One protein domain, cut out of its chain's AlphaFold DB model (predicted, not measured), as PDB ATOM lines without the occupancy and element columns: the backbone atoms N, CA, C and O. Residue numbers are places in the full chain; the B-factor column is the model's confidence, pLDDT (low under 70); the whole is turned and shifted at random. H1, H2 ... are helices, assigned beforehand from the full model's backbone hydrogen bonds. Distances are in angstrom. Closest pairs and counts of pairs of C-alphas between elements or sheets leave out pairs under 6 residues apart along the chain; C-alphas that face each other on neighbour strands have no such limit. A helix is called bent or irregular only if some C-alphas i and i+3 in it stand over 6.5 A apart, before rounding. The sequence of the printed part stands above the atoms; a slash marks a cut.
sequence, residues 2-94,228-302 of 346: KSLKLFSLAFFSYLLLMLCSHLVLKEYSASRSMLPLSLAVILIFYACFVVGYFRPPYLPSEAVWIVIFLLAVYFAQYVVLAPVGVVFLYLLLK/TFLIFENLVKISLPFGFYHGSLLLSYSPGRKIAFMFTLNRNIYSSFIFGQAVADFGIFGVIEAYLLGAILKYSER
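AT A GLANCE: This is residues 2 to 94 and 228 to 302 of the 346 residues of an uncharacterized protein of Thermococcus barophilus (UniProt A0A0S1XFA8). A long helical hairpin, H1 and H2, makes one side of the domain; the short H5 crosses both its helices, and the kinked H7 packs on residues 44 to 54 of H2. A second, smaller helical hairpin, H3 and H4, is set off from the other helices, and H6 lies beyond H5 with long loops before and after it. The printed part has 168 residues with seven named helices, H1 to H7 in order, and no named strand; its class is all helix. It is compact, with a radius of gyration of the C-alphas of 17.7 A and spans of 55 by 39 by 25 A.

HOW THE PARTS SIT: H1, residues 2 to 24, and H2, residues 26 to 54, form a helical hairpin: they touch at a shallow tilt of 11 degrees, opposite ways, and their closest C-alphas, those of His 22 and Tyr 28, are 5.8 A apart. H2 is irregular, with C-alphas 30 and 33 7.8 A apart, and has a kink of 80 degrees near residue 33. H3, residues 61 to 78, is apart from H1 and H2; it is only just irregular, with C-alphas 75 and 78 6.9 A apart. H3 and H4, residues 81 to 94, form a helical hairpin at a shallow tilt of 23 degrees, closest at the C-alphas of Ala 72 and Ala 82, 5.2 A. H5, residues 228 to 239, touches H2 about perpendicular, at 80 degrees, closest at the C-alphas of Ser 38 and Glu 233, 5.6 A. H6, residues 255 to 264, touches no helix but is near H5. H7, residues 276 to 300, touches H2 at a steep tilt of 38 degrees, the same way, closest at the C-alphas of Tyr 53 and Gly 294, 4.2 A. H7 is irregular, with C-alphas 281 and 284 9.5 A apart, and has a kink of 133 degrees near residue 284. Every O i to N i+4 pair is within hydrogen-bond range in H1, H4, H5 and H6; in H2 17 of 25 are, in H3 12 of 14 and in H7 15 of 21.

IN THESE COORDINATES: H1 begins at C-alpha 2 (-62.633, 9.341, -35.418) and is 32.6 A long; H2 is 40.2 A long. H3 measures 26.9 A, H4 19.7 A, H5 16.3 A and H6 14.4 A. H7, 23.7 A, ends at C-alpha 300 (-62.287, 20.800, -30.962).

THE WHOLE: The C-alphas farthest apart, those of Lys 26 and Lys 94, are 56.0 A apart. Residues 95 to 227 are not printed, and C-alphas 94 and 228 are 40.9 A apart across the cut. The links H5 to H6 and H6 to H7 are long. The mean pLDDT of the printed part is 84.0, and residues 26 to 32, 75 to 81 and 264 to 271 hold its 22 residues under 70.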
ATOM      1  N   LYS A   2     -63.484   9.420 -34.209       89.81
ATOM      2  CA  LYS A   2     -62.633   9.341 -35.418       89.81
ATOM      3  C   LYS A   2     -61.307  10.103 -35.254       89.81
ATOM      4  O   LYS A   2     -60.274   9.613 -35.685       89.81
ATOM      5  N   SER A   3     -61.350  11.257 -34.589       93.19
ATOM      6  CA  SER A   3     -60.191  12.093 -34.252       93.19
ATOM      7  C   SER A   3     -59.160  11.358 -33.392       93.19
ATOM      8  O   SER A   3     -58.008  11.254 -33.796       93.19
ATOM      9  N   LEU A   4     -59.590  10.780 -32.262       96.44
ATOM     10  CA  LEU A   4     -58.731   9.993 -31.382       96.44
ATOM     11  C   LEU A   4     -58.112   8.826 -32.148       96.44
ATOM     12  O   LEU A   4     -56.904   8.683 -32.120       96.44
ATOM     13  N   LYS A   5     -58.906   8.057 -32.908       95.88
ATOM     14  CA  LYS A   5     -58.381   6.944 -33.721       95.88
ATOM     15  C   LYS A   5     -57.290   7.397 -34.696       95.88
ATOM     16  O   LYS A   5     -56.285   6.706 -34.823       95.88
ATOM     17  N   LEU A   6     -57.480   8.534 -35.370       95.62
ATOM     18  CA  LEU A   6     -56.493   9.054 -36.317       95.62
ATOM     19  C   LEU A   6     -55.216   9.520 -35.607       95.62
ATOM     20  O   LEU A   6     -54.122   9.200 -36.064       95.62
ATOM     21  N   PHE A   7     -55.351  10.221 -34.478       96.94
ATOM     22  CA  PHE A   7     -54.208  10.615 -33.656       96.94
ATOM     23  C   PHE A   7     -53.449   9.391 -33.130       96.94
ATOM     24  O   PHE A   7     -52.239   9.311 -33.301       96.94
ATOM     25  N   SER A   8     -54.154   8.407 -32.563       97.19
ATOM     26  CA  SER A   8     -53.582   7.149 -32.080       97.19
ATOM     27  C   SER A   8     -52.827   6.410 -33.177       97.19
ATOM     28  O   SER A   8     -51.723   5.932 -32.935       97.19
ATOM     29  N   LEU A   9     -53.398   6.334 -34.384       96.44
ATOM     30  CA  LEU A   9     -52.739   5.714 -35.529       96.44
ATOM     31  C   LEU A   9     -51.423   6.432 -35.844       96.44
ATOM     32  O   LEU A   9     -50.384   5.788 -35.873       96.44
ATOM     33  N   ALA A  10     -51.449   7.758 -36.007       95.38
ATOM     34  CA  ALA A  10     -50.242   8.533 -36.286       95.38
ATOM     35  C   ALA A  10     -49.187   8.388 -35.173       95.38
ATOM     36  O   ALA A  10     -48.010   8.169 -35.457       95.38
ATOM     37  N   PHE A  11     -49.619   8.440 -33.913       95.94
ATOM     38  CA  PHE A  11     -48.774   8.293 -32.734       95.94
ATOM     39  C   PHE A  11     -48.090   6.932 -32.666       95.94
ATOM     40  O   PHE A  11     -46.866   6.874 -32.577       95.94
ATOM     41  N   PHE A  12     -48.845   5.838 -32.759       96.62
ATOM     42  CA  PHE A  12     -48.265   4.499 -32.690       96.62
ATOM     43  C   PHE A  12     -47.480   4.134 -33.948       96.62
ATOM     44  O   PHE A  12     -46.473   3.444 -33.833       96.62
ATOM     45  N   SER A  13     -47.867   4.625 -35.131       94.81
ATOM     46  CA  SER A  13     -47.059   4.461 -36.344       94.81
ATOM     47  C   SER A  13     -45.706   5.160 -36.215       94.81
ATOM     48  O   SER A  13     -44.685   4.567 -36.555       94.81
ATOM     49  N   TYR A  14     -45.672   6.384 -35.681       92.69
ATOM     50  CA  TYR A  14     -44.415   7.095 -35.460       92.69
ATOM     51  C   TYR A  14     -43.592   6.471 -34.326       92.69
ATOM     52  O   TYR A  14     -42.385   6.315 -34.472       92.69
ATOM     53  N   LEU A  15     -44.231   6.035 -33.234       93.12
ATOM     54  CA  LEU A  15     -43.564   5.306 -32.150       93.12
ATOM     55  C   LEU A  15     -42.935   4.002 -32.646       93.12
ATOM     56  O   LEU A  15     -41.781   3.727 -32.336       93.12
ATOM     57  N   LEU A  16     -43.662   3.226 -33.452       93.06
ATOM     58  CA  LEU A  16     -43.134   2.011 -34.066       93.06
ATOM     59  C   LEU A  16     -41.931   2.334 -34.955       93.06
ATOM     60  O   LEU A  16     -40.898   1.683 -34.844       93.06
ATOM     61  N   LEU A  17     -42.035   3.370 -35.790       91.44
ATOM     62  CA  LEU A  17     -40.943   3.803 -36.659       91.44
ATOM     63  C   LEU A  17     -39.707   4.246 -35.860       91.44
ATOM     64  O   LEU A  17     -38.586   3.883 -36.221       91.44
ATOM     65  N   MET A  18     -39.904   4.983 -34.763       89.44
ATOM     66  CA  MET A  18     -38.853   5.363 -33.816       89.44
ATOM     67  C   MET A  18     -38.174   4.143 -33.206       89.44
ATOM     68  O   MET A  18     -36.950   4.055 -33.258       89.44
ATOM     69  N   LEU A  19     -38.945   3.179 -32.702       88.50
ATOM     70  CA  LEU A  19     -38.407   1.958 -32.105       88.50
ATOM     71  C   LEU A  19     -37.644   1.115 -33.122       88.50
ATOM     72  O   LEU A  19     -36.525   0.695 -32.846       88.50
ATOM     73  N   CYS A  20     -38.203   0.905 -34.316       88.88
ATOM     74  CA  CYS A  20     -37.518   0.183 -35.384       88.88
ATOM     75  C   CYS A  20     -36.201   0.875 -35.757       88.88
ATOM     76  O   CYS A  20     -35.167   0.218 -35.819       88.88
ATOM     77  N   SER A  21     -36.215   2.198 -35.938       86.56
ATOM     78  CA  SER A  21     -35.006   2.964 -36.270       86.56
ATOM     79  C   SER A  21     -33.957   2.866 -35.161       86.56
ATOM     80  O   SER A  21     -32.784   2.626 -35.433       86.56
ATOM     81  N   HIS A  22     -34.382   2.989 -33.905       82.31
ATOM     82  CA  HIS A  22     -33.508   2.946 -32.738       82.31
ATOM     83  C   HIS A  22     -32.905   1.551 -32.480       82.31
ATOM     84  O   HIS A  22     -31.750   1.424 -32.077       82.31
ATOM     85  N   LEU A  23     -33.660   0.480 -32.740       83.81
ATOM     86  CA  LEU A  23     -33.198  -0.897 -32.545       83.81
ATOM     87  C   LEU A  23     -32.322  -1.406 -33.698       83.81
ATOM     88  O   LEU A  23     -31.410  -2.200 -33.460       83.81
ATOM     89  N   VAL A  24     -32.588  -0.977 -34.933       83.81
ATOM     90  CA  VAL A  24     -31.882  -1.471 -36.126       83.81
ATOM     91  C   VAL A  24     -30.571  -0.720 -36.367       83.81
ATOM     92  O   VAL A  24     -29.577  -1.333 -36.758       83.81
ATOM     93  N   LEU A  25     -30.532   0.593 -36.122       80.44
ATOM     94  CA  LEU A  25     -29.343   1.400 -36.391       80.44
ATOM     95  C   LEU A  25     -28.289   1.213 -35.289       80.44
ATOM     96  O   LEU A  25     -28.538   1.441 -34.104       80.44
ATOM     97  N   LYS A  26     -27.076   0.812 -35.695       68.25
ATOM     98  CA  LYS A  26     -25.943   0.546 -34.785       68.25
ATOM     99  C   LYS A  26     -25.536   1.775 -33.965       68.25
ATOM    100  O   LYS A  26     -25.087   1.615 -32.831       68.25
ATOM    101  N   GLU A  27     -25.744   2.968 -34.517       69.62
ATOM    102  CA  GLU A  27     -25.454   4.276 -33.909       69.62
ATOM    103  C   GLU A  27     -26.145   4.482 -32.549       69.62
ATOM    104  O   GLU A  27     -25.627   5.202 -31.702       69.62
ATOM    105  N   TYR A  28     -27.267   3.795 -32.297       68.69
ATOM    106  CA  TYR A  28     -28.060   3.924 -31.066       68.69
ATOM    107  C   TYR A  28     -27.937   2.723 -30.118       68.69
ATOM    108  O   TYR A  28     -28.609   2.643 -29.093       68.69
ATOM    109  N   SER A  29     -27.055   1.767 -30.422       61.00
ATOM    110  CA  SER A  29     -26.917   0.523 -29.648       61.00
ATOM    111  C   SER A  29     -26.517   0.730 -28.178       61.00
ATOM    112  O   SER A  29     -26.891  -0.085 -27.334       61.00
ATOM    113  N   ALA A  30     -25.831   1.831 -27.857       56.91
ATOM    114  CA  ALA A  30     -25.333   2.131 -26.516       56.91
ATOM    115  C   ALA A  30     -26.376   2.745 -25.553       56.91
ATOM    116  O   ALA A  30     -26.157   2.703 -24.343       56.91
ATOM    117  N   SER A  31     -27.505   3.296 -26.030       64.50
ATOM    118  CA  SER A  31     -28.494   3.979 -25.159       64.50
ATOM    119  C   SER A  31     -29.643   3.088 -24.667       64.50
ATOM    120  O   SER A  31     -30.479   3.533 -23.883       64.50
ATOM    121  N   ARG A  32     -29.656   1.803 -25.047       69.31
ATOM    122  CA  ARG A  32     -30.794   0.881 -24.849       69.31
ATOM    123  C   ARG A  32     -31.188   0.609 -23.394       69.31
ATOM    124  O   ARG A  32     -32.245   0.032 -23.153       69.31
ATOM    125  N   SER A  33     -30.368   0.993 -22.417       73.19
ATOM    126  CA  SER A  33     -30.636   0.740 -20.995       73.19
ATOM    127  C   SER A  33     -31.864   1.486 -20.459       73.19
ATOM    128  O   SER A  33     -32.484   1.010 -19.512       73.19
ATOM    129  N   MET A  34     -32.254   2.609 -21.075       81.25
ATOM    130  CA  MET A  34     -33.405   3.428 -20.655       81.25
ATOM    131  C   MET A  34     -34.668   3.198 -21.494       81.25
ATOM    132  O   MET A  34     -35.704   3.820 -21.238       81.25
ATOM    133  N   LEU A  35     -34.611   2.287 -22.465       85.88
ATOM    134  CA  LEU A  35     -35.701   2.030 -23.402       85.88
ATOM    135  C   LEU A  35     -37.002   1.569 -22.711       85.88
ATOM    136  O   LEU A  35     -38.055   2.129 -23.028       85.88
ATOM    137  N   PRO A  36     -36.990   0.641 -21.725       89.44
ATOM    138  CA  PRO A  36     -38.217   0.224 -21.039       89.44
ATOM    139  C   PRO A  36     -38.885   1.360 -20.256       89.44
ATOM    140  O   PRO A  36     -40.102   1.523 -20.321       89.44
ATOM    141  N   LEU A  37     -38.089   2.171 -19.547       89.69
ATOM    142  CA  LEU A  37     -38.595   3.312 -18.781       89.69
ATOM    143  C   LEU A  37     -39.181   4.374 -19.715       89.69
ATOM    144  O   LEU A  37     -40.290   4.852 -19.490       89.69
ATOM    145  N   SER A  38     -38.471   4.700 -20.795       89.44
ATOM    146  CA  SER A  38     -38.913   5.681 -21.788       89.44
ATOM    147  C   SER A  38     -40.221   5.250 -22.452       89.44
ATOM    148  O   SER A  38     -41.154   6.044 -22.555       89.44
ATOM    149  N   LEU A  39     -40.345   3.972 -22.819       91.81
ATOM    150  CA  LEU A  39     -41.595   3.407 -23.326       91.81
ATOM    151  C   LEU A  39     -42.734   3.482 -22.308       91.81
ATOM    152  O   LEU A  39     -43.841   3.879 -22.671       91.81
ATOM    153  N   ALA A  40     -42.476   3.143 -21.044       92.25
ATOM    154  CA  ALA A  40     -43.482   3.243 -19.991       92.25
ATOM    155  C   ALA A  40     -43.995   4.684 -19.849       92.25
ATOM    156  O   ALA A  40     -45.205   4.902 -19.818       92.25
ATOM    157  N   VAL A  41     -43.098   5.675 -19.858       92.31
ATOM    158  CA  VAL A  41     -43.459   7.101 -19.811       92.31
ATOM    159  C   VAL A  41     -44.316   7.489 -21.017       92.31
ATOM    160  O   VAL A  41     -45.385   8.068 -20.839       92.31
ATOM    161  N   ILE A  42     -43.914   7.121 -22.237       93.56
ATOM    162  CA  ILE A  42     -44.684   7.394 -23.464       93.56
ATOM    163  C   ILE A  42     -46.105   6.828 -23.363       93.56
ATOM    164  O   ILE A  42     -47.073   7.513 -23.701       93.56
ATOM    165  N   LEU A  43     -46.237   5.588 -22.888       95.12
ATOM    166  CA  LEU A  43     -47.529   4.921 -22.742       95.12
ATOM    167  C   LEU A  43     -48.388   5.554 -21.644       95.12
ATOM    168  O   LEU A  43     -49.593   5.690 -21.844       95.12
ATOM    169  N   ILE A  44     -47.795   5.987 -20.527       94.88
ATOM    170  CA  ILE A  44     -48.502   6.718 -19.463       94.88
ATOM    171  C   ILE A  44     -49.035   8.050 -19.999       94.88
ATOM    172  O   ILE A  44     -50.216   8.350 -19.835       94.88
ATOM    173  N   PHE A  45     -48.201   8.826 -20.694       94.44
ATOM    174  CA  PHE A  45     -48.617  10.100 -21.282       94.44
ATOM    175  C   PHE A  45     -49.737   9.895 -22.305       94.44
ATOM    176  O   PHE A  45     -50.748  10.596 -22.270       94.44
ATOM    177  N   TYR A  46     -49.613   8.886 -23.171       96.50
ATOM    178  CA  TYR A  46     -50.670   8.531 -24.110       96.50
ATOM    179  C   TYR A  46     -51.961   8.086 -23.399       96.50
ATOM    180  O   TYR A  46     -53.050   8.518 -23.773       96.50
ATOM    181  N   ALA A  47     -51.872   7.265 -22.349       96.88
ATOM    182  CA  ALA A  47     -53.035   6.847 -21.570       96.88
ATOM    183  C   ALA A  47     -53.745   8.055 -20.941       96.88
ATOM    184  O   ALA A  47     -54.965   8.175 -21.038       96.88
ATOM    185  N   CYS A  48     -52.999   8.997 -20.369       96.62
ATOM    186  CA  CYS A  48     -53.565  10.207 -19.784       96.62
ATOM    187  C   CYS A  48     -54.143  11.162 -20.831       96.62
ATOM    188  O   CYS A  48     -55.207  11.731 -20.594       96.62
ATOM    189  N   PHE A  49     -53.537  11.252 -22.017       97.19
ATOM    190  CA  PHE A  49     -54.142  11.912 -23.174       97.19
ATOM    191  C   PHE A  49     -55.501  11.293 -23.532       97.19
ATOM    192  O   PHE A  49     -56.495  12.003 -23.694       97.19
ATOM    193  N   VAL A  50     -55.588   9.962 -23.591       97.75
ATOM    194  CA  VAL A  50     -56.851   9.252 -23.850       97.75
ATOM    195  C   VAL A  50     -57.881   9.535 -22.750       97.75
ATOM    196  O   VAL A  50     -59.044   9.811 -23.054       97.75
ATOM    197  N   VAL A  51     -57.471   9.525 -21.478       97.81
ATOM    198  CA  VAL A  51     -58.346   9.865 -20.343       97.81
ATOM    199  C   VAL A  51     -58.859  11.303 -20.460       97.81
ATOM    200  O   VAL A  51     -60.056  11.523 -20.293       97.81
ATOM    201  N   GLY A  52     -58.003  12.261 -20.821       96.75
ATOM    202  CA  GLY A  52     -58.388  13.656 -21.055       96.75
ATOM    203  C   GLY A  52     -59.362  13.832 -22.208       96.75
ATOM    204  O   GLY A  52     -60.305  14.614 -22.115       96.75
ATOM    205  N   TYR A  53     -59.209  13.037 -23.265       97.38
ATOM    206  CA  TYR A  53     -60.156  13.020 -24.373       97.38
ATOM    207  C   TYR A  53     -61.540  12.485 -23.966       97.38
ATOM    208  O   TYR A  53     -62.563  13.016 -24.402       97.38
ATOM    209  N   PHE A  54     -61.606  11.432 -23.145       97.25
ATOM    210  CA  PHE A  54     -62.885  10.847 -22.724       97.25
ATOM    211  C   PHE A  54     -63.552  11.588 -21.565       97.25
ATOM    212  O   PHE A  54     -64.780  11.611 -21.482       97.25
ATOM    213  N   ARG A  55     -62.763  12.194 -20.678       95.81
ATOM    214  CA  ARG A  55     -63.228  12.942 -19.506       95.81
ATOM    215  C   ARG A  55     -62.622  14.347 -19.514       95.81
ATOM    216  O   ARG A  55     -61.816  14.638 -18.634       95.81
ATOM    217  N   PRO A  56     -62.961  15.204 -20.494       92.88
ATOM    218  CA  PRO A  56     -62.393  16.543 -20.573       92.88
ATOM    219  C   PRO A  56     -62.866  17.400 -19.382       92.88
ATOM    220  O   PRO A  56     -64.065  17.400 -19.079       92.88
ATOM    221  N   PRO A  57     -61.967  18.136 -18.704       92.69
ATOM    222  CA  PRO A  57     -62.342  19.035 -17.622       92.69
ATOM    223  C   PRO A  57     -63.016  20.279 -18.197       92.69
ATOM    224  O   PRO A  57     -62.587  20.788 -19.229       92.69
ATOM    225  N   TYR A  58     -64.022  20.818 -17.510       87.19
ATOM    226  CA  TYR A  58     -64.648  22.068 -17.936       87.19
ATOM    227  C   TYR A  58     -63.637  23.227 -17.914       87.19
ATOM    228  O   TYR A  58     -63.135  23.598 -16.855       87.19
ATOM    229  N   LEU A  59     -63.365  23.809 -19.085       85.06
ATOM    230  CA  LEU A  59     -62.470  24.957 -19.251       85.06
ATOM    231  C   LEU A  59     -63.280  26.169 -19.746       85.06
ATOM    232  O   LEU A  59     -63.715  26.171 -20.907       85.06
ATOM    233  N   PRO A  60     -63.520  27.186 -18.894       85.12
ATOM    234  CA  PRO A  60     -64.247  28.384 -19.299       85.12
ATOM    235  C   PRO A  60     -63.414  29.211 -20.285       85.12
ATOM    236  O   PRO A  60     -62.193  29.316 -20.143       85.12
ATOM    237  N   SER A  61     -64.075  29.808 -21.283       83.44
ATOM    238  CA  SER A  61     -63.400  30.551 -22.358       83.44
ATOM    239  C   SER A  61     -62.514  31.677 -21.826       83.44
ATOM    240  O   SER A  61     -61.429  31.912 -22.347       83.44
ATOM    241  N   GLU A  62     -62.957  32.333 -20.759       85.75
ATOM    242  CA  GLU A  62     -62.309  33.460 -20.104       85.75
ATOM    243  C   GLU A  62     -60.975  33.036 -19.493       85.75
ATOM    244  O   GLU A  62     -59.964  33.695 -19.720       85.75
ATOM    245  N   ALA A  63     -60.941  31.896 -18.792       86.94
ATOM    246  CA  ALA A  63     -59.699  31.363 -18.239       86.94
ATOM    247  C   ALA A  63     -58.711  30.994 -19.349       86.94
ATOM    248  O   ALA A  63     -57.524  31.278 -19.233       86.94
ATOM    249  N   VAL A  64     -59.193  30.426 -20.459       86.25
ATOM    250  CA  VAL A  64     -58.330  30.098 -21.603       86.25
ATOM    251  C   VAL A  64     -57.765  31.360 -22.254       86.25
ATOM    252  O   VAL A  64     -56.583  31.396 -22.583       86.25
ATOM    253  N   TRP A  65     -58.570  32.415 -22.395       86.88
ATOM    254  CA  TRP A  65     -58.085  33.711 -22.870       86.88
ATOM    255  C   TRP A  65     -57.041  34.318 -21.940       86.88
ATOM    256  O   TRP A  65     -56.045  34.839 -22.434       86.88
ATOM    257  N   ILE A  66     -57.227  34.210 -20.621       85.81
ATOM    258  CA  ILE A  66     -56.226  34.639 -19.636       85.81
ATOM    259  C   ILE A  66     -54.931  33.848 -19.821       85.81
ATOM    260  O   ILE A  66     -53.867  34.448 -19.885       85.81
ATOM    261  N   VAL A  67     -55.005  32.523 -19.974       86.19
ATOM    262  CA  VAL A  67     -53.821  31.682 -20.211       86.19
ATOM    263  C   VAL A  67     -53.106  32.108 -21.493       86.19
ATOM    264  O   VAL A  67     -51.912  32.378 -21.457       86.19
ATOM    265  N   ILE A  68     -53.823  32.246 -22.611       86.44
ATOM    266  CA  ILE A  68     -53.238  32.698 -23.883       86.44
ATOM    267  C   ILE A  68     -52.625  34.096 -23.742       86.44
ATOM    268  O   ILE A  68     -51.545  34.344 -24.271       86.44
ATOM    269  N   PHE A  69     -53.285  35.003 -23.023       84.88
ATOM    270  CA  PHE A  69     -52.764  36.338 -22.754       84.88
ATOM    271  C   PHE A  69     -51.475  36.286 -21.930       84.88
ATOM    272  O   PHE A  69     -50.501  36.934 -22.300       84.88
ATOM    273  N   LEU A  70     -51.429  35.485 -20.863       84.62
ATOM    274  CA  LEU A  70     -50.230  35.300 -20.043       84.62
ATOM    275  C   LEU A  70     -49.076  34.711 -20.860       84.62
ATOM    276  O   LEU A  70     -47.957  35.210 -20.769       84.62
ATOM    277  N   LEU A  71     -49.353  33.713 -21.707       82.88
ATOM    278  CA  LEU A  71     -48.369  33.170 -22.647       82.88
ATOM    279  C   LEU A  71     -47.868  34.266 -23.596       82.88
ATOM    280  O   LEU A  71     -46.665  34.457 -23.747       82.88
ATOM    281  N   ALA A  72     -48.778  35.035 -24.195       81.00
ATOM    282  CA  ALA A  72     -48.427  36.112 -25.112       81.00
ATOM    283  C   ALA A  72     -47.594  37.212 -24.441       81.00
ATOM    284  O   ALA A  72     -46.640  37.681 -25.051       81.00
ATOM    285  N   VAL A  73     -47.909  37.600 -23.201       79.06
ATOM    286  CA  VAL A  73     -47.133  38.574 -22.412       79.06
ATOM    287  C   VAL A  73     -45.753  38.029 -22.059       79.06
ATOM    288  O   VAL A  73     -44.770  38.758 -22.166       79.06
ATOM    289  N   TYR A  74     -45.652  36.751 -21.693       74.38
ATOM    290  CA  TYR A  74     -44.363  36.109 -21.441       74.38
ATOM    291  C   TYR A  74     -43.457  36.182 -22.679       74.38
ATOM    292  O   TYR A  74     -42.294  36.571 -22.588       74.38
ATOM    293  N   PHE A  75     -44.016  35.912 -23.860       67.38
ATOM    294  CA  PHE A  75     -43.311  36.070 -25.134       67.38
ATOM    295  C   PHE A  75     -43.094  37.531 -25.554       67.38
ATOM    296  O   PHE A  75     -42.193  37.819 -26.343       67.38
ATOM    297  N   ALA A  76     -43.881  38.465 -25.017       59.50
ATOM    298  CA  ALA A  76     -43.827  39.888 -25.338       59.50
ATOM    299  C   ALA A  76     -42.612  40.617 -24.763       59.50
ATOM    300  O   ALA A  76     -42.417  41.778 -25.118       59.50
ATOM    301  N   GLN A  77     -41.766  39.961 -23.952       54.41
ATOM    302  CA  GLN A  77     -40.497  40.536 -23.472       54.41
ATOM    303  C   GLN A  77     -39.599  41.076 -24.606       54.41
ATOM    304  O   GLN A  77     -38.650  41.803 -24.330       54.41
ATOM    305  N   TYR A  78     -39.930  40.791 -25.872       50.34
ATOM    306  CA  TYR A  78     -39.253  41.333 -27.046       50.34
ATOM    307  C   TYR A  78     -40.156  42.124 -28.018       50.34
ATOM    308  O   TYR A  78     -39.609  42.839 -28.853       50.34
ATOM    309  N   VAL A  79     -41.501  42.060 -27.933       54.78
ATOM    310  CA  VAL A  79     -42.419  42.820 -28.821       54.78
ATOM    311  C   VAL A  79     -43.837  42.990 -28.223       54.78
ATOM    312  O   VAL A  79     -44.499  42.012 -27.885       54.78
ATOM    313  N   VAL A  80     -44.379  44.219 -28.223       64.75
ATOM    314  CA  VAL A  80     -45.756  44.590 -27.781       64.75
ATOM    315  C   VAL A  80     -46.882  43.934 -28.612       64.75
ATOM    316  O   VAL A  80     -48.043  43.906 -28.207       64.75
ATOM    317  N   LEU A  81     -46.565  43.366 -29.776       69.00
ATOM    318  CA  LEU A  81     -47.548  42.872 -30.747       69.00
ATOM    319  C   LEU A  81     -48.308  41.614 -30.295       69.00
ATOM    320  O   LEU A  81     -49.448  41.426 -30.715       69.00
ATOM    321  N   ALA A  82     -47.724  40.761 -29.446       73.25
ATOM    322  CA  ALA A  82     -48.357  39.492 -29.069       73.25
ATOM    323  C   ALA A  82     -49.622  39.683 -28.198       73.25
ATOM    324  O   ALA A  82     -50.677  39.172 -28.585       73.25
ATOM    325  N   PRO A  83     -49.606  40.471 -27.100       78.56
ATOM    326  CA  PRO A  83     -50.813  40.778 -26.330       78.56
ATOM    327  C   PRO A  83     -51.871  41.512 -27.160       78.56
ATOM    328  O   PRO A  83     -53.057  41.204 -27.056       78.56
ATOM    329  N   VAL A  84     -51.444  42.432 -28.034       81.44
ATOM    330  CA  VAL A  84     -52.343  43.142 -28.960       81.44
ATOM    331  C   VAL A  84     -53.031  42.158 -29.905       81.44
ATOM    332  O   VAL A  84     -54.241  42.244 -30.091       81.44
ATOM    333  N   GLY A  85     -52.299  41.177 -30.439       82.31
ATOM    334  CA  GLY A  85     -52.856  40.110 -31.268       82.31
ATOM    335  C   GLY A  85     -53.893  39.261 -30.530       82.31
ATOM    336  O   GLY A  85     -54.949  38.971 -31.085       82.31
ATOM    337  N   VAL A  86     -53.646  38.918 -29.262       83.44
ATOM    338  CA  VAL A  86     -54.607  38.174 -28.424       83.44
ATOM    339  C   VAL A  86     -55.884  38.982 -28.192       83.44
ATOM    340  O   VAL A  86     -56.980  38.465 -28.407       83.44
ATOM    341  N   VAL A  87     -55.761  40.256 -27.804       83.94
ATOM    342  CA  VAL A  87     -56.917  41.149 -27.604       83.94
ATOM    343  C   VAL A  87     -57.682  41.343 -28.914       83.94
ATOM    344  O   VAL A  87     -58.910  41.252 -28.930       83.94
ATOM    345  N   PHE A  88     -56.968  41.541 -30.023       85.94
ATOM    346  CA  PHE A  88     -57.560  41.646 -31.350       85.94
ATOM    347  C   PHE A  88     -58.348  40.386 -31.711       85.94
ATOM    348  O   PHE A  88     -59.514  40.496 -32.072       85.94
ATOM    349  N   LEU A  89     -57.776  39.189 -31.544       85.38
ATOM    350  CA  LEU A  89     -58.470  37.921 -31.798       85.38
ATOM    351  C   LEU A  89     -59.693  37.733 -30.888       85.38
ATOM    352  O   LEU A  89     -60.722  37.221 -31.338       85.38
ATOM    353  N   TYR A  90     -59.614  38.156 -29.622       85.19
ATOM    354  CA  TYR A  90     -60.746  38.104 -28.695       85.19
ATOM    355  C   TYR A  90     -61.909  38.972 -29.174       85.19
ATOM    356  O   TYR A  90     -63.047  38.489 -29.244       85.19
ATOM    357  N   LEU A  91     -61.618  40.232 -29.517       86.75
ATOM    358  CA  LEU A  91     -62.595  41.186 -30.039       86.75
ATOM    359  C   LEU A  91     -63.154  40.708 -31.378       86.75
ATOM    360  O   LEU A  91     -64.369  40.663 -31.548       86.75
ATOM    361  N   LEU A  92     -62.287  40.256 -32.282       87.38
ATOM    362  CA  LEU A  92     -62.661  39.706 -33.578       87.38
ATOM    363  C   LEU A  92     -63.682  38.582 -33.423       87.38
ATOM    364  O   LEU A  92     -64.755  38.658 -34.000       87.38
ATOM    365  N   LEU A  93     -63.421  37.590 -32.566       83.75
ATOM    366  CA  LEU A  93     -64.380  36.509 -32.328       83.75
ATOM    367  C   LEU A  93     -65.607  36.932 -31.512       83.75
ATOM    368  O   LEU A  93     -66.578  36.185 -31.441       83.75
ATOM    369  N   LYS A  94     -65.559  38.059 -30.795       84.50
ATOM    370  CA  LYS A  94     -66.729  38.597 -30.087       84.50
ATOM    371  C   LYS A  94     -67.724  39.212 -31.073       84.50
ATOM    372  O   LYS A  94     -68.918  39.021 -30.882       84.50
ATOM    373  N   THR A 228     -34.633  11.413 -32.693       86.44
ATOM    374  CA  THR A 228     -35.704  12.040 -31.901       86.44
ATOM    375  C   THR A 228     -36.068  11.178 -30.688       86.44
ATOM    376  O   THR A 228     -36.294  11.705 -29.599       86.44
ATOM    377  N   PHE A 229     -36.054   9.850 -30.849       87.38
ATOM    378  CA  PHE A 229     -36.246   8.919 -29.741       87.38
ATOM    379  C   PHE A 229     -35.076   8.951 -28.753       87.38
ATOM    380  O   PHE A 229     -35.312   9.046 -27.556       87.38
ATOM    381  N   LEU A 230     -33.829   8.977 -29.235       86.75
ATOM    382  CA  LEU A 230     -32.646   9.123 -28.377       86.75
ATOM    383  C   LEU A 230     -32.716  10.398 -27.517       86.75
ATOM    384  O   LEU A 230     -32.435  10.358 -26.319       86.75
ATOM    385  N   ILE A 231     -33.100  11.532 -28.113       86.38
ATOM    386  CA  ILE A 231     -33.299  12.784 -27.370       86.38
ATOM    387  C   ILE A 231     -34.366  12.593 -26.289       86.38
ATOM    388  O   ILE A 231     -34.147  12.989 -25.148       86.38
ATOM    389  N   PHE A 232     -35.489  11.951 -26.617       88.44
ATOM    390  CA  PHE A 232     -36.531  11.656 -25.637       88.44
ATOM    391  C   PHE A 232     -36.028  10.767 -24.487       88.44
ATOM    392  O   PHE A 232     -36.249  11.116 -23.328       88.44
ATOM    393  N   GLU A 233     -35.313   9.673 -24.773       87.75
ATOM    394  CA  GLU A 233     -34.741   8.790 -23.741       87.75
ATOM    395  C   GLU A 233     -33.817   9.554 -22.792       87.75
ATOM    396  O   GLU A 233     -33.870   9.392 -21.571       87.75
ATOM    397  N   ASN A 234     -32.979  10.428 -23.349       86.50
ATOM    398  CA  ASN A 234     -32.079  11.232 -22.545       86.50
ATOM    399  C   ASN A 234     -32.829  12.236 -21.665       86.50
ATOM    400  O   ASN A 234     -32.451  12.411 -20.508       86.50
ATOM    401  N   LEU A 235     -33.898  12.863 -22.170       88.00
ATOM    402  CA  LEU A 235     -34.748  13.747 -21.368       88.00
ATOM    403  C   LEU A 235     -35.430  12.979 -20.228       88.00
ATOM    404  O   LEU A 235     -35.416  13.440 -19.089       88.00
ATOM    405  N   VAL A 236     -35.944  11.774 -20.488       89.31
ATOM    406  CA  VAL A 236     -36.494  10.889 -19.444       89.31
ATOM    407  C   VAL A 236     -35.449  10.593 -18.369       89.31
ATOM    408  O   VAL A 236     -35.741  10.716 -17.179       89.31
ATOM    409  N   LYS A 237     -34.223  10.254 -18.780       88.06
ATOM    410  CA  LYS A 237     -33.124   9.908 -17.871       88.06
ATOM    411  C   LYS A 237     -32.734  11.056 -16.938       88.06
ATOM    412  O   LYS A 237     -32.419  10.794 -15.782       88.06
ATOM    413  N   ILE A 238     -32.704  12.293 -17.434       86.94
ATOM    414  CA  ILE A 238     -32.199  13.445 -16.666       86.94
ATOM    415  C   ILE A 238     -33.297  14.238 -15.949       86.94
ATOM    416  O   ILE A 238     -32.983  14.996 -15.037       86.94
ATOM    417  N   SER A 239     -34.559  14.121 -16.373       87.12
ATOM    418  CA  SER A 239     -35.636  15.000 -15.898       87.12
ATOM    419  C   SER A 239     -36.676  14.311 -15.022       87.12
ATOM    420  O   SER A 239     -37.412  14.999 -14.321       87.12
ATOM    421  N   LEU A 240     -36.767  12.981 -14.999       88.19
ATOM    422  CA  LEU A 240     -37.659  12.328 -14.041       88.19
ATOM    423  C   LEU A 240     -37.117  12.408 -12.599       88.19
ATOM    424  O   LEU A 240     -35.909  12.307 -12.396       88.19
ATOM    425  N   PRO A 241     -37.999  12.521 -11.584       88.44
ATOM    426  CA  PRO A 241     -39.461  12.529 -11.692       88.44
ATOM    427  C   PRO A 241     -40.096  13.920 -11.827       88.44
ATOM    428  O   PRO A 241     -41.250  13.988 -12.230       88.44
ATOM    429  N   PHE A 242     -39.406  15.017 -11.508       86.81
ATOM    430  CA  PHE A 242     -40.052  16.328 -11.314       86.81
ATOM    431  C   PHE A 242     -39.863  17.339 -12.452       86.81
ATOM    432  O   PHE A 242     -40.376  18.451 -12.374       86.81
ATOM    433  N   GLY A 243     -39.176  16.952 -13.522       86.56
ATOM    434  CA  GLY A 243     -38.689  17.890 -14.525       86.56
ATOM    435  C   GLY A 243     -37.439  18.616 -14.028       86.56
ATOM    436  O   GLY A 243     -37.221  18.781 -12.831       86.56
ATOM    437  N   PHE A 244     -36.589  19.048 -14.954       86.88
ATOM    438  CA  PHE A 244     -35.410  19.860 -14.633       86.88
ATOM    439  C   PHE A 244     -35.646  21.344 -14.934       86.88
ATOM    440  O   PHE A 244     -35.117  22.225 -14.256       86.88
ATOM    441  N   TYR A 245     -36.470  21.636 -15.941       82.75
ATOM    442  CA  TYR A 245     -36.608  22.982 -16.495       82.75
ATOM    443  C   TYR A 245     -37.778  23.792 -15.938       82.75
ATOM    444  O   TYR A 245     -37.831  24.994 -16.205       82.75
ATOM    445  N   HIS A 246     -38.653  23.184 -15.132       82.94
ATOM    446  CA  HIS A 246     -39.711  23.858 -14.369       82.94
ATOM    447  C   HIS A 246     -40.565  24.830 -15.215       82.94
ATOM    448  O   HIS A 246     -40.928  25.916 -14.766       82.94
ATOM    449  N   GLY A 247     -40.859  24.457 -16.467       77.44
ATOM    450  CA  GLY A 247     -41.669  25.232 -17.418       77.44
ATOM    451  C   GLY A 247     -40.873  26.163 -18.342       77.44
ATOM    452  O   GLY A 247     -41.449  26.804 -19.221       77.44
ATOM    453  N   SER A 248     -39.553  26.259 -18.181       80.81
ATOM    454  CA  SER A 248     -38.715  27.163 -18.978       80.81
ATOM    455  C   SER A 248     -38.453  26.689 -20.414       80.81
ATOM    456  O   SER A 248     -38.015  27.507 -21.238       80.81
ATOM    457  N   LEU A 249     -38.687  25.409 -20.741       81.19
ATOM    458  CA  LEU A 249     -38.628  24.927 -22.124       81.19
ATOM    459  C   LEU A 249     -39.948  25.178 -22.852       81.19
ATOM    460  O   LEU A 249     -39.924  25.804 -23.903       81.19
ATOM    461  N   LEU A 250     -41.086  24.797 -22.292       77.88
ATOM    462  CA  LEU A 250     -42.418  24.960 -22.871       77.88
ATOM    463  C   LEU A 250     -42.749  26.429 -23.105       77.88
ATOM    464  O   LEU A 250     -43.269  26.779 -24.161       77.88
ATOM    465  N   LEU A 251     -42.377  27.301 -22.166       76.56
ATOM    466  CA  LEU A 251     -42.525  28.749 -22.320       76.56
ATOM    467  C   LEU A 251     -41.399  29.383 -23.156       76.56
ATOM    468  O   LEU A 251     -41.437  30.573 -23.442       76.56
ATOM    469  N   SER A 252     -40.384  28.627 -23.583       76.19
ATOM    470  CA  SER A 252     -39.312  29.146 -24.440       76.19
ATOM    471  C   SER A 252     -39.832  29.510 -25.828       76.19
ATOM    472  O   SER A 252     -40.630  28.788 -26.414       76.19
ATOM    473  N   TYR A 253     -39.286  30.577 -26.417       70.00
ATOM    474  CA  TYR A 253     -39.548  30.927 -27.819       70.00
ATOM    475  C   TYR A 253     -38.962  29.896 -28.797       70.00
ATOM    476  O   TYR A 253     -39.408  29.757 -29.930       70.00
ATOM    477  N   SER A 254     -37.937  29.163 -28.360       74.38
ATOM    478  CA  SER A 254     -37.295  28.132 -29.171       74.38
ATOM    479  C   SER A 254     -36.830  26.966 -28.290       74.38
ATOM    480  O   SER A 254     -35.642  26.867 -27.957       74.38
ATOM    481  N   PRO A 255     -37.746  26.088 -27.840       77.25
ATOM    482  CA  PRO A 255     -37.384  24.959 -26.984       77.25
ATOM    483  C   PRO A 255     -36.431  23.987 -27.674       77.25
ATOM    484  O   PRO A 255     -35.484  23.521 -27.049       77.25
ATOM    485  N   GLY A 256     -36.614  23.744 -28.976       77.50
ATOM    486  CA  GLY A 256     -35.747  22.851 -29.749       77.50
ATOM    487  C   GLY A 256     -34.281  23.302 -29.785       77.50
ATOM    488  O   GLY A 256     -33.390  22.456 -29.757       77.50
ATOM    489  N   ARG A 257     -34.002  24.619 -29.774       77.12
ATOM    490  CA  ARG A 257     -32.623  25.139 -29.638       77.12
ATOM    491  C   ARG A 257     -32.067  24.928 -28.235       77.12
ATOM    492  O   ARG A 257     -30.900  24.577 -28.099       77.12
ATOM    493  N   LYS A 258     -32.883  25.135 -27.192       77.50
ATOM    494  CA  LYS A 258     -32.459  24.887 -25.805       77.50
ATOM    495  C   LYS A 258     -32.122  23.410 -25.599       77.50
ATOM    496  O   LYS A 258     -31.069  23.113 -25.050       77.50
ATOM    497  N   ILE A 259     -32.966  22.502 -26.093       78.31
ATOM    498  CA  ILE A 259     -32.718  21.053 -26.049       78.31
ATOM    499  C   ILE A 259     -31.434  20.709 -26.813       78.31
ATOM    500  O   ILE A 259     -30.575  20.006 -26.290       78.31
ATOM    501  N   ALA A 260     -31.244  21.248 -28.019       76.56
ATOM    502  CA  ALA A 260     -30.034  20.982 -28.792       76.56
ATOM    503  C   ALA A 260     -28.744  21.455 -28.119       76.56
ATOM    504  O   ALA A 260     -27.732  20.746 -28.156       76.56
ATOM    505  N   PHE A 261     -28.802  22.611 -27.458       74.50
ATOM    506  CA  PHE A 261     -27.685  23.145 -26.695       74.50
ATOM    507  C   PHE A 261     -27.250  22.194 -25.568       74.50
ATOM    508  O   PHE A 261     -26.052  22.026 -25.360       74.50
ATOM    509  N   MET A 262     -28.188  21.506 -24.905       72.12
ATOM    510  CA  MET A 262     -27.868  20.533 -23.846       72.12
ATOM    511  C   MET A 262     -27.104  19.317 -24.370       72.12
ATOM    512  O   MET A 262     -26.212  18.815 -23.696       72.12
ATOM    513  N   PHE A 263     -27.469  18.832 -25.558       70.38
ATOM    514  CA  PHE A 263     -26.954  17.563 -26.067       70.38
ATOM    515  C   PHE A 263     -25.711  17.700 -26.937       70.38
ATOM    516  O   PHE A 263     -24.946  16.748 -27.049       70.38
ATOM    517  N   THR A 264     -25.500  18.856 -27.569       65.31
ATOM    518  CA  THR A 264     -24.396  19.021 -28.530       65.31
ATOM    519  C   THR A 264     -23.629  20.325 -28.403       65.31
ATOM    520  O   THR A 264     -22.736  20.565 -29.210       65.31
ATOM    521  N   LEU A 265     -23.977  21.186 -27.433       60.00
ATOM    522  CA  LEU A 265     -23.432  22.548 -27.296       60.00
ATOM    523  C   LEU A 265     -23.603  23.409 -28.566       60.00
ATOM    524  O   LEU A 265     -23.045  24.499 -28.672       60.00
ATOM    525  N   ASN A 266     -24.408  22.942 -29.525       57.16
ATOM    526  CA  ASN A 266     -24.618  23.560 -30.822       57.16
ATOM    527  C   ASN A 266     -26.015  24.197 -30.885       57.16
ATOM    528  O   ASN A 266     -26.959  23.715 -30.261       57.16
ATOM    529  N   ARG A 267     -26.174  25.290 -31.642       54.03
ATOM    530  CA  ARG A 267     -27.425  26.087 -31.692       54.03
ATOM    531  C   ARG A 267     -28.455  25.592 -32.719       54.03
ATOM    532  O   ARG A 267     -29.400  26.314 -33.042       54.03
ATOM    533  N   ASN A 268     -28.273  24.389 -33.256       62.81
ATOM    534  CA  ASN A 268     -29.217  23.804 -34.208       62.81
ATOM    535  C   ASN A 268     -30.566  23.516 -33.532       62.81
ATOM    536  O   ASN A 268     -30.648  23.410 -32.318       62.81
ATOM    537  N   ILE A 269     -31.651  23.423 -34.299       63.56
ATOM    538  CA  ILE A 269     -32.970  23.090 -33.742       63.56
ATOM    539  C   ILE A 269     -33.114  21.572 -33.756       63.56
ATOM    540  O   ILE A 269     -33.117  20.973 -34.835       63.56
ATOM    541  N   TYR A 270     -33.244  20.956 -32.581       64.75
ATOM    542  CA  TYR A 270     -33.594  19.541 -32.482       64.75
ATOM    543  C   TYR A 270     -35.093  19.354 -32.344       64.75
ATOM    544  O   TYR A 270     -35.769  20.103 -31.640       64.75
ATOM    545  N   SER A 271     -35.589  18.346 -33.059       68.06
ATOM    546  CA  SER A 271     -36.921  17.802 -32.863       68.06
ATOM    547  C   SER A 271     -36.968  17.100 -31.516       68.06
ATOM    548  O   SER A 271     -36.081  16.316 -31.173       68.06
ATOM    549  N   SER A 272     -38.020  17.377 -30.763       70.31
ATOM    550  CA  SER A 272     -38.374  16.611 -29.579       70.31
ATOM    551  C   SER A 272     -39.675  15.881 -29.849       70.31
ATOM    552  O   SER A 272     -40.582  16.441 -30.449       70.31
ATOM    553  N   PHE A 273     -39.790  14.648 -29.367       80.38
ATOM    554  CA  PHE A 273     -41.074  13.953 -29.350       80.38
ATOM    555  C   PHE A 273     -42.130  14.801 -28.613       80.38
ATOM    556  O   PHE A 273     -41.761  15.535 -27.697       80.38
ATOM    557  N   ILE A 274     -43.423  14.689 -28.953       82.38
ATOM    558  CA  ILE A 274     -44.504  15.509 -28.347       82.38
ATOM    559  C   ILE A 274     -44.472  15.550 -26.812       82.38
ATOM    560  O   ILE A 274     -44.808  16.564 -26.213       82.38
ATOM    561  N   PHE A 275     -44.016  14.475 -26.167       86.31
ATOM    562  CA  PHE A 275     -43.891  14.397 -24.710       86.31
ATOM    563  C   PHE A 275     -42.492  14.729 -24.172       86.31
ATOM    564  O   PHE A 275     -42.316  14.831 -22.966       86.31
ATOM    565  N   GLY A 276     -41.489  14.918 -25.030       81.81
ATOM    566  CA  GLY A 276     -40.114  15.203 -24.619       81.81
ATOM    567  C   GLY A 276     -39.977  16.513 -23.847       81.81
ATOM    568  O   GLY A 276     -39.353  16.524 -22.791       81.81
ATOM    569  N   GLN A 277     -40.598  17.599 -24.318       84.56
ATOM    570  CA  GLN A 277     -40.573  18.880 -23.592       84.56
ATOM    571  C   GLN A 277     -41.350  18.807 -22.278       84.56
ATOM    572  O   GLN A 277     -40.836  19.241 -21.252       84.56
ATOM    573  N   ALA A 278     -42.521  18.169 -22.287       83.81
ATOM    574  CA  ALA A 278     -43.320  17.955 -21.085       83.81
ATOM    575  C   ALA A 278     -42.550  17.162 -20.010       83.81
ATOM    576  O   ALA A 278     -42.566  17.526 -18.836       83.81
ATOM    577  N   VAL A 279     -41.814  16.112 -20.398       87.75
ATOM    578  CA  VAL A 279     -40.948  15.348 -19.482       87.75
ATOM    579  C   VAL A 279     -39.798  16.211 -18.957       87.75
ATOM    580  O   VAL A 279     -39.483  16.152 -17.770       87.75
ATOM    581  N   ALA A 280     -39.188  17.033 -19.809       86.81
ATOM    582  CA  ALA A 280     -38.067  17.881 -19.424       86.81
ATOM    583  C   ALA A 280     -38.456  19.000 -18.443       86.81
ATOM    584  O   ALA A 280     -37.689  19.327 -17.535       86.81
ATOM    585  N   ASP A 281     -39.643  19.584 -18.605       85.50
ATOM    586  CA  ASP A 281     -40.132  20.666 -17.749       85.50
ATOM    587  C   ASP A 281     -40.838  20.190 -16.492       85.50
ATOM    588  O   ASP A 281     -40.646  20.786 -15.435       85.50
ATOM    589  N   PHE A 282     -41.655  19.147 -16.612       84.12
ATOM    590  CA  PHE A 282     -42.601  18.750 -15.573       84.12
ATOM    591  C   PHE A 282     -42.414  17.305 -15.101       84.12
ATOM    592  O   PHE A 282     -43.010  16.906 -14.100       84.12
ATOM    593  N   GLY A 283     -41.629  16.491 -15.814       87.31
ATOM    594  CA  GLY A 283     -41.448  15.077 -15.497       87.31
ATOM    595  C   GLY A 283     -42.789  14.344 -15.440       87.31
ATOM    596  O   GLY A 283     -43.551  14.344 -16.406       87.31
ATOM    597  N   ILE A 284     -43.111  13.755 -14.287       83.50
ATOM    598  CA  ILE A 284     -44.382  13.068 -14.038       83.50
ATOM    599  C   ILE A 284     -45.585  14.021 -14.083       83.50
ATOM    600  O   ILE A 284     -46.678  13.600 -14.445       83.50
ATOM    601  N   PHE A 285     -45.404  15.312 -13.791       84.69
ATOM    602  CA  PHE A 285     -46.476  16.303 -13.912       84.69
ATOM    603  C   PHE A 285     -46.789  16.661 -15.371       84.69
ATOM    604  O   PHE A 285     -47.876  17.166 -15.647       84.69
ATOM    605  N   GLY A 286     -45.920  16.305 -16.330       87.25
ATOM    606  CA  GLY A 286     -46.206  16.419 -17.768       87.25
ATOM    607  C   GLY A 286     -47.401  15.562 -18.209       87.25
ATOM    608  O   GLY A 286     -48.017  15.803 -19.245       87.25
ATOM    609  N   VAL A 287     -47.810  14.609 -17.370       90.25
ATOM    610  CA  VAL A 287     -49.054  13.853 -17.515       90.25
ATOM    611  C   VAL A 287     -50.293  14.761 -17.508       90.25
ATOM    612  O   VAL A 287     -51.259  14.489 -18.224       90.25
ATOM    613  N   ILE A 288     -50.264  15.860 -16.744       90.44
ATOM    614  CA  ILE A 288     -51.346  16.852 -16.708       90.44
ATOM    615  C   ILE A 288     -51.460  17.541 -18.068       90.44
ATOM    616  O   ILE A 288     -52.562  17.696 -18.590       90.44
ATOM    617  N   GLU A 289     -50.331  17.901 -18.678       89.69
ATOM    618  CA  GLU A 289     -50.309  18.483 -20.017       89.69
ATOM    619  C   GLU A 289     -50.866  17.503 -21.054       89.69
ATOM    620  O   GLU A 289     -51.753  17.867 -21.824       89.69
ATOM    621  N   ALA A 290     -50.438  16.237 -21.027       94.12
ATOM    622  CA  ALA A 290     -50.971  15.214 -21.925       94.12
ATOM    623  C   ALA A 290     -52.498  15.066 -21.786       94.12
ATOM    624  O   ALA A 290     -53.214  15.026 -22.789       94.12
ATOM    625  N   TYR A 291     -53.006  15.058 -20.551       95.94
ATOM    626  CA  TYR A 291     -54.440  15.059 -20.264       95.94
ATOM    627  C   TYR A 291     -55.147  16.301 -20.842       95.94
ATOM    628  O   TYR A 291     -56.179  16.169 -21.508       95.94
ATOM    629  N   LEU A 292     -54.577  17.499 -20.675       93.75
ATOM    630  CA  LEU A 292     -55.124  18.733 -21.250       93.75
ATOM    631  C   LEU A 292     -55.131  18.709 -22.785       93.75
ATOM    632  O   LEU A 292     -56.132  19.095 -23.384       93.75
ATOM    633  N   LEU A 293     -54.081  18.200 -23.435       95.31
ATOM    634  CA  LEU A 293     -54.035  18.043 -24.895       95.31
ATOM    635  C   LEU A 293     -55.135  17.097 -25.401       95.31
ATOM    636  O   LEU A 293     -55.786  17.379 -26.411       95.31
ATOM    637  N   GLY A 294     -55.403  16.014 -24.665       96.50
ATOM    638  CA  GLY A 294     -56.525  15.117 -24.937       96.50
ATOM    639  C   GLY A 294     -57.876  15.827 -24.842       96.50
ATOM    640  O   GLY A 294     -58.729  15.689 -25.725       96.50
ATOM    641  N   ALA A 295     -58.054  16.647 -23.805       95.94
ATOM    642  CA  ALA A 295     -59.258  17.448 -23.626       95.94
ATOM    643  C   ALA A 295     -59.440  18.501 -24.732       95.94
ATOM    644  O   ALA A 295     -60.545  18.652 -25.252       95.94
ATOM    645  N   ILE A 296     -58.367  19.183 -25.143       95.62
ATOM    646  CA  ILE A 296     -58.367  20.140 -26.261       95.62
ATOM    647  C   ILE A 296     -58.824  19.449 -27.552       95.62
ATOM    648  O   ILE A 296     -59.703  19.968 -28.247       95.62
ATOM    649  N   LEU A 297     -58.301  18.250 -27.846       96.38
ATOM    650  CA  LEU A 297     -58.757  17.467 -28.996       96.38
ATOM    651  C   LEU A 297     -60.259  17.177 -28.902       96.38
ATOM    652  O   LEU A 297     -60.978  17.335 -29.890       96.38
ATOM    653  N   LYS A 298     -60.757  16.798 -27.721       95.25
ATOM    654  CA  LYS A 298     -62.183  16.530 -27.527       95.25
ATOM    655  C   LYS A 298     -63.049  17.775 -27.725       95.25
ATOM    656  O   LYS A 298     -64.089  17.686 -28.378       95.25
ATOM    657  N   TYR A 299     -62.639  18.921 -27.188       93.88
ATOM    658  CA  TYR A 299     -63.379  20.176 -27.339       93.88
ATOM    659  C   TYR A 299     -63.430  20.660 -28.788       93.88
ATOM    660  O   TYR A 299     -64.475  21.150 -29.225       93.88
ATOM    661  N   SER A 300     -62.360  20.424 -29.550       94.38
ATOM    662  CA  SER A 300     -62.287  20.800 -30.962       94.38
ATOM    663  C   SER A 300     -63.304  20.064 -31.845       94.38
ATOM    664  O   SER A 300     -63.705  20.594 -32.874       94.38
ATOM    665  N   GLU A 301     -63.817  18.893 -31.426       93.38
ATOM    666  CA  GLU A 301     -64.796  18.108 -32.204       93.38
ATOM    667  C   GLU A 301     -66.129  18.830 -32.467       93.38
ATOM    668  O   GLU A 301     -66.933  18.348 -33.265       93.38
ATOM    669  N   ARG A 302     -66.382  19.968 -31.812       90.00
ATOM    670  CA  ARG A 302     -67.583  20.791 -32.028       90.00
ATOM    671  C   ARG A 302     -67.642  21.427 -33.413       90.00
ATOM    672  O   ARG A 302     -68.731  21.759 -33.871       90.00
TER     673      ARG A 302